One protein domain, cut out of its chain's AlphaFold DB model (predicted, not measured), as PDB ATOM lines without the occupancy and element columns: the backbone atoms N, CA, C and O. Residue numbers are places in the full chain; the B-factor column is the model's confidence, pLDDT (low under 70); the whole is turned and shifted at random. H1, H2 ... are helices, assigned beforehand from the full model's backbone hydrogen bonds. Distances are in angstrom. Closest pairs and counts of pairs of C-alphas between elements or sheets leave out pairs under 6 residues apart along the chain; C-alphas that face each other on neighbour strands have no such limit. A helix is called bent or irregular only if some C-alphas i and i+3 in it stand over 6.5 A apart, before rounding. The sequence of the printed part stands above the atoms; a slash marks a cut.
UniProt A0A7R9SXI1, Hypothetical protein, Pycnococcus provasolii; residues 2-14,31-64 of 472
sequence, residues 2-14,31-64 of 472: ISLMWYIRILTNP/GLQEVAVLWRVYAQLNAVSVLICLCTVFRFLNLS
ATOM      1  N   ILE A   2     146.465 175.194 154.541       52.50
ATOM      2  CA  ILE A   2     147.697 175.984 154.778       52.50
ATOM      3  C   ILE A   2     147.952 176.289 156.266       52.50
ATOM      4  O   ILE A   2     149.046 176.009 156.748       52.50
ATOM      5  N   SER A   3     146.962 176.779 157.023       55.34
ATOM      6  CA  SER A   3     147.176 177.071 158.449       55.34
ATOM      7  C   SER A   3     147.313 175.820 159.329       55.34
ATOM      8  O   SER A   3     148.077 175.847 160.285       55.34
ATOM      9  N   LEU A   4     146.680 174.697 158.963       55.56
ATOM     10  CA  LEU A   4     146.920 173.391 159.596       55.56
ATOM     11  C   LEU A   4     148.378 172.947 159.389       55.56
ATOM     12  O   LEU A   4     149.023 172.487 160.323       55.56
ATOM     13  N   MET A   5     148.911 173.129 158.178       58.88
ATOM     14  CA  MET A   5     150.298 172.797 157.845       58.88
ATOM     15  C   MET A   5     151.291 173.691 158.603       58.88
ATOM     16  O   MET A   5     152.307 173.194 159.078       58.88
ATOM     17  N   TRP A   6     150.979 174.980 158.777       61.91
ATOM     18  CA  TRP A   6     151.745 175.885 159.645       61.91
ATOM     19  C   TRP A   6     151.655 175.507 161.127       61.91
ATOM     20  O   TRP A   6     152.678 175.512 161.801       61.91
ATOM     21  N   TYR A   7     150.474 175.141 161.629       63.53
ATOM     22  CA  TYR A   7     150.265 174.736 163.023       63.53
ATOM     23  C   TYR A   7     151.020 173.442 163.364       63.53
ATOM     24  O   TYR A   7     151.756 173.398 164.346       63.53
ATOM     25  N   ILE A   8     150.930 172.425 162.498       62.38
ATOM     26  CA  ILE A   8     151.720 171.192 162.616       62.38
ATOM     27  C   ILE A   8     153.217 171.518 162.540       62.38
ATOM     28  O   ILE A   8     153.971 171.073 163.395       62.38
ATOM     29  N   ARG A   9     153.653 172.353 161.584       63.00
ATOM     30  CA  ARG A   9     155.065 172.754 161.447       63.00
ATOM     31  C   ARG A   9     155.585 173.587 162.629       63.00
ATOM     32  O   ARG A   9     156.793 173.602 162.840       63.00
ATOM     33  N   ILE A  10     154.711 174.251 163.390       64.62
ATOM     34  CA  ILE A  10     155.052 174.887 164.669       64.62
ATOM     35  C   ILE A  10     155.263 173.826 165.756       64.62
ATOM     36  O   ILE A  10     156.283 173.864 166.430       64.62
ATOM     37  N   LEU A  11     154.357 172.847 165.872       58.94
ATOM     38  CA  LEU A  11     154.433 171.774 166.874       58.94
ATOM     39  C   LEU A  11     155.588 170.790 166.631       58.94
ATOM     40  O   LEU A  11     156.110 170.218 167.579       58.94
ATOM     41  N   THR A  12     156.001 170.584 165.377       65.12
ATOM     42  CA  THR A  12     157.136 169.714 165.022       65.12
ATOM     43  C   THR A  12     158.479 170.450 164.956       65.12
ATOM     44  O   THR A  12     159.444 169.887 164.444       65.12
ATOM     45  N   ASN A  13     158.557 171.716 165.377       59.75
ATOM     46  CA  ASN A  13     159.804 172.480 165.369       59.75
ATOM     47  C   ASN A  13     160.397 172.533 166.789       59.75
ATOM     48  O   ASN A  13     159.882 173.296 167.601       59.75
ATOM     49  N   PRO A  14     161.491 171.808 167.100       57.12
ATOM     50  CA  PRO A  14     162.034 171.751 168.464       57.12
ATOM     51  C   PRO A  14     162.440 173.127 169.021       57.12
ATOM     52  O   PRO A  14     162.395 173.343 170.229       57.12
ATOM     53  N   GLY A  31     152.928 196.478 173.368       63.59
ATOM     54  CA  GLY A  31     152.839 195.813 172.057       63.59
ATOM     55  C   GLY A  31     153.197 194.315 172.059       63.59
ATOM     56  O   GLY A  31     152.792 193.584 171.161       63.59
ATOM     57  N   LEU A  32     153.911 193.811 173.076       65.88
ATOM     58  CA  LEU A  32     154.154 192.372 173.233       65.88
ATOM     59  C   LEU A  32     152.912 191.635 173.768       65.88
ATOM     60  O   LEU A  32     152.685 190.481 173.409       65.88
ATOM     61  N   GLN A  33     152.088 192.304 174.584       71.19
ATOM     62  CA  GLN A  33     150.796 191.775 175.034       71.19
ATOM     63  C   GLN A  33     149.793 191.742 173.876       71.19
ATOM     64  O   GLN A  33     149.111 190.737 173.692       71.19
ATOM     65  N   GLU A  34     149.762 192.788 173.044       69.50
ATOM     66  CA  GLU A  34     148.937 192.847 171.828       69.50
ATOM     67  C   GLU A  34     149.263 191.692 170.866       69.50
ATOM     68  O   GLU A  34     148.362 190.966 170.442       69.50
ATOM     69  N   VAL A  35     150.552 191.444 170.592       72.38
ATOM     70  CA  VAL A  35     151.003 190.306 169.769       72.38
ATOM     71  C   VAL A  35     150.630 188.959 170.402       72.38
ATOM     72  O   VAL A  35     150.181 188.056 169.693       72.38
ATOM     73  N   ALA A  36     150.749 188.808 171.725       73.38
ATOM     74  CA  ALA A  36     150.363 187.578 172.420       73.38
ATOM     75  C   ALA A  36     148.842 187.318 172.382       73.38
ATOM     76  O   ALA A  36     148.416 186.173 172.218       73.38
ATOM     77  N   VAL A  37     148.012 188.363 172.487       75.25
ATOM     78  CA  VAL A  37     146.550 188.266 172.336       75.25
ATOM     79  C   VAL A  37     146.178 187.931 170.891       75.25
ATOM     80  O   VAL A  37     145.397 187.004 170.670       75.25
ATOM     81  N   LEU A  38     146.787 188.598 169.906       69.06
ATOM     82  CA  LEU A  38     146.584 188.310 168.484       69.06
ATOM     83  C   LEU A  38     146.939 186.852 168.145       69.06
ATOM     84  O   LEU A  38     146.186 186.184 167.436       69.06
ATOM     85  N   TRP A  39     148.036 186.329 168.700       78.75
ATOM     86  CA  TRP A  39     148.433 184.928 168.532       78.75
ATOM     87  C   TRP A  39     147.432 183.946 169.161       78.75
ATOM     88  O   TRP A  39     147.099 182.940 168.534       78.75
ATOM     89  N   ARG A  40     146.884 184.246 170.349       76.06
ATOM     90  CA  ARG A  40     145.823 183.429 170.972       76.06
ATOM     91  C   ARG A  40     144.557 183.385 170.114       76.06
ATOM     92  O   ARG A  40     144.026 182.300 169.885       76.06
ATOM     93  N   VAL A  41     144.110 184.529 169.591       74.12
ATOM     94  CA  VAL A  41     142.944 184.602 168.689       74.12
ATOM     95  C   VAL A  41     143.218 183.843 167.386       74.12
ATOM     96  O   VAL A  41     142.381 183.061 166.942       74.12
ATOM     97  N   TYR A  42     144.413 183.983 166.805       75.38
ATOM     98  CA  TYR A  42     144.834 183.219 165.628       75.38
ATOM     99  C   TYR A  42     144.838 181.697 165.878       75.38
ATOM    100  O   TYR A  42     144.349 180.932 165.045       75.38
ATOM    101  N   ALA A  43     145.322 181.246 167.039       78.75
ATOM    102  CA  ALA A  43     145.294 179.837 167.431       78.75
ATOM    103  C   ALA A  43     143.857 179.308 167.610       78.75
ATOM    104  O   ALA A  43     143.542 178.220 167.128       78.75
ATOM    105  N   GLN A  44     142.962 180.091 168.224       78.06
ATOM    106  CA  GLN A  44     141.541 179.750 168.371       78.06
ATOM    107  C   GLN A  44     140.824 179.659 167.012       78.06
ATOM    108  O   GLN A  44     140.142 178.670 166.740       78.06
ATOM    109  N   LEU A  45     141.031 180.634 166.121       77.25
ATOM    110  CA  LEU A  45     140.483 180.619 164.758       77.25
ATOM    111  C   LEU A  45     141.023 179.439 163.934       77.25
ATOM    112  O   LEU A  45     140.277 178.822 163.169       77.25
ATOM    113  N   ASN A  46     142.292 179.068 164.125       78.19
ATOM    114  CA  ASN A  46     142.848 177.852 163.542       78.19
ATOM    115  C   ASN A  46     142.179 176.591 164.095       78.19
ATOM    116  O   ASN A  46     141.785 175.750 163.294       78.19
ATOM    117  N   ALA A  47     141.986 176.463 165.411       79.19
ATOM    118  CA  ALA A  47     141.308 175.313 166.015       79.19
ATOM    119  C   ALA A  47     139.871 175.143 165.482       79.19
ATOM    120  O   ALA A  47     139.490 174.048 165.067       79.19
ATOM    121  N   VAL A  48     139.110 176.241 165.375       80.88
ATOM    122  CA  VAL A  48     137.786 176.253 164.722       80.88
ATOM    123  C   VAL A  48     137.889 175.843 163.246       80.88
ATOM    124  O   VAL A  48     137.077 175.053 162.765       80.88
ATOM    125  N   SER A  49     138.925 176.288 162.531       76.50
ATOM    126  CA  SER A  49     139.179 175.874 161.143       76.50
ATOM    127  C   SER A  49     139.519 174.379 161.013       76.50
ATOM    128  O   SER A  49     139.138 173.759 160.019       76.50
ATOM    129  N   VAL A  50     140.189 173.769 162.002       80.06
ATOM    130  CA  VAL A  50     140.398 172.307 162.056       80.06
ATOM    131  C   VAL A  50     139.070 171.585 162.274       80.06
ATOM    132  O   VAL A  50     138.792 170.608 161.582       80.06
ATOM    133  N   LEU A  51     138.218 172.085 163.172       80.88
ATOM    134  CA  LEU A  51     136.901 171.506 163.446       80.88
ATOM    135  C   LEU A  51     135.982 171.569 162.212       80.88
ATOM    136  O   LEU A  51     135.370 170.565 161.854       80.88
ATOM    137  N   ILE A  52     135.962 172.687 161.482       79.25
ATOM    138  CA  ILE A  52     135.236 172.808 160.202       79.25
ATOM    139  C   ILE A  52     135.809 171.845 159.144       79.25
ATOM    140  O   ILE A  52     135.057 171.228 158.383       79.25
ATOM    141  N   CYS A  53     137.133 171.657 159.112       77.06
ATOM    142  CA  CYS A  53     137.783 170.669 158.248       77.06
ATOM    143  C   CYS A  53     137.320 169.238 158.591       77.06
ATOM    144  O   CYS A  53     136.958 168.483 157.691       77.06
ATOM    145  N   LEU A  54     137.218 168.892 159.879       79.88
ATOM    146  CA  LEU A  54     136.693 167.605 160.350       79.88
ATOM    147  C   LEU A  54     135.214 167.404 159.970       79.88
ATOM    148  O   LEU A  54     134.861 166.361 159.420       79.88
ATOM    149  N   CYS A  55     134.356 168.414 160.150       78.00
ATOM    150  CA  CYS A  55     132.970 168.385 159.658       78.00
ATOM    151  C   CYS A  55     132.893 168.176 158.133       78.00
ATOM    152  O   CYS A  55     131.988 167.508 157.632       78.00
ATOM    153  N   THR A  56     133.868 168.701 157.386       75.81
ATOM    154  CA  THR A  56     133.974 168.490 155.935       75.81
ATOM    155  C   THR A  56     134.396 167.052 155.601       75.81
ATOM    156  O   THR A  56     133.854 166.470 154.664       75.81
ATOM    157  N   VAL A  57     135.271 166.421 156.396       77.75
ATOM    158  CA  VAL A  57     135.614 164.988 156.257       77.75
ATOM    159  C   VAL A  57     134.384 164.097 156.459       77.75
ATOM    160  O   VAL A  57     134.145 163.213 155.638       77.75
ATOM    161  N   PHE A  58     133.531 164.371 157.454       72.00
ATOM    162  CA  PHE A  58     132.250 163.661 157.598       72.00
ATOM    163  C   PHE A  58     131.349 163.804 156.361       72.00
ATOM    164  O   PHE A  58     130.656 162.857 155.989       72.00
ATOM    165  N   ARG A  59     131.399 164.947 155.661       68.88
ATOM    166  CA  ARG A  59     130.683 165.127 154.390       68.88
ATOM    167  C   ARG A  59     131.228 164.216 153.283       68.88
ATOM    168  O   ARG A  59     130.424 163.721 152.496       68.88
ATOM    169  N   PHE A  60     132.539 163.955 153.254       70.94
ATOM    170  CA  PHE A  60     133.176 163.025 152.313       70.94
ATOM    171  C   PHE A  60     132.942 161.542 152.645       70.94
ATOM    172  O   PHE A  60     132.849 160.736 151.722       70.94
ATOM    173  N   LEU A  61     132.773 161.162 153.918       69.19
ATOM    174  CA  LEU A  61     132.455 159.769 154.285       69.19
ATOM    175  C   LEU A  61     131.144 159.269 153.642       69.19
ATOM    176  O   LEU A  61     131.023 158.081 153.347       69.19
ATOM    177  N   ASN A  62     130.211 160.174 153.318       66.00
ATOM    178  CA  ASN A  62     128.974 159.863 152.590       66.00
ATOM    179  C   ASN A  62     129.171 159.278 151.183       66.00
ATOM    180  O   ASN A  62     128.211 158.745 150.630       66.00
ATOM    181  N   LEU A  63     130.365 159.385 150.584       68.12
ATOM    182  CA  LEU A  63     130.647 158.770 149.280       68.12
ATOM    183  C   LEU A  63     130.693 157.233 149.363       68.12
ATOM    184  O   LEU A  63     130.517 156.568 148.345       68.12
ATOM    185  N   SER A  64     130.906 156.660 150.554       74.38
ATOM    186  CA  SER A  64     130.804 155.215 150.771       74.38
ATOM    187  C   SER A  64     129.369 154.828 151.164       74.38
ATOM    188  O   SER A  64     128.821 155.418 152.100       74.38
TER     189      SER A  64
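This is residues 2 to 14 and 31 to 64 of the 472 residues of the protein "Hypothetical protein" of Pycnococcus provasolii (UniProt A0A7R9SXI1). One long, straight helix, H2, makes the longest axis, and a short helix, H1, stands out from its side near the middle like a small branch, its first residues nearest to H2. The contact is slight, and three stretches stick out free: residues 31 to 41 of H2, residues 54 to 64, of which 54 to 61 belong to H2, and residues 8 to 14, of which 8 to 11 belong to H1. The printed part has 47 residues, with two named helices, H1 then H2 along the chain, and no named strand; its class is all helix. It is only just extended, close to loose, with a radius of gyration of the C-alphas of 14.4 A and spans of 50 by 23 by 12 A.

H1, residues 2 to 11, and H2, residues 31 to 61, only just touch, with 3 pairs of C-alphas within 8 A. The closest C-alphas are those of Ser 3 and Asn 46, 6.7 A apart. H2 touches H1 with residues 46 to 50 alone. Their lines stand at a steep tilt of 63 degrees, and they run opposite ways. Their centres are 10.8 A apart. In H1 and H2 every O i to N i+4 pair is within hydrogen-bond range.

H1 begins at C-alpha 2 (147.697, 175.984, 154.778) and ends at Leu 11, 14.5 A from first to last C-alpha. H2 runs from C-alpha 31 (152.839, 195.813, 172.057) to C-alpha 61 (132.455, 159.769, 154.285), 45.1 A. Neither helix is bent.

The two C-alphas farthest apart are those of Gly 31 and Ser 64, 50.9 A. Residues 15 to 30 are not printed, and C-alphas 14 and 31 are 26.0 A apart across this cut, which lies in the link from H1 to H2. The mean pLDDT of the printed part is 70.4; it is under 70 in 21 residues, namely 2 to 14, 31 to 32, 34, 38, 59 and 61 to 63.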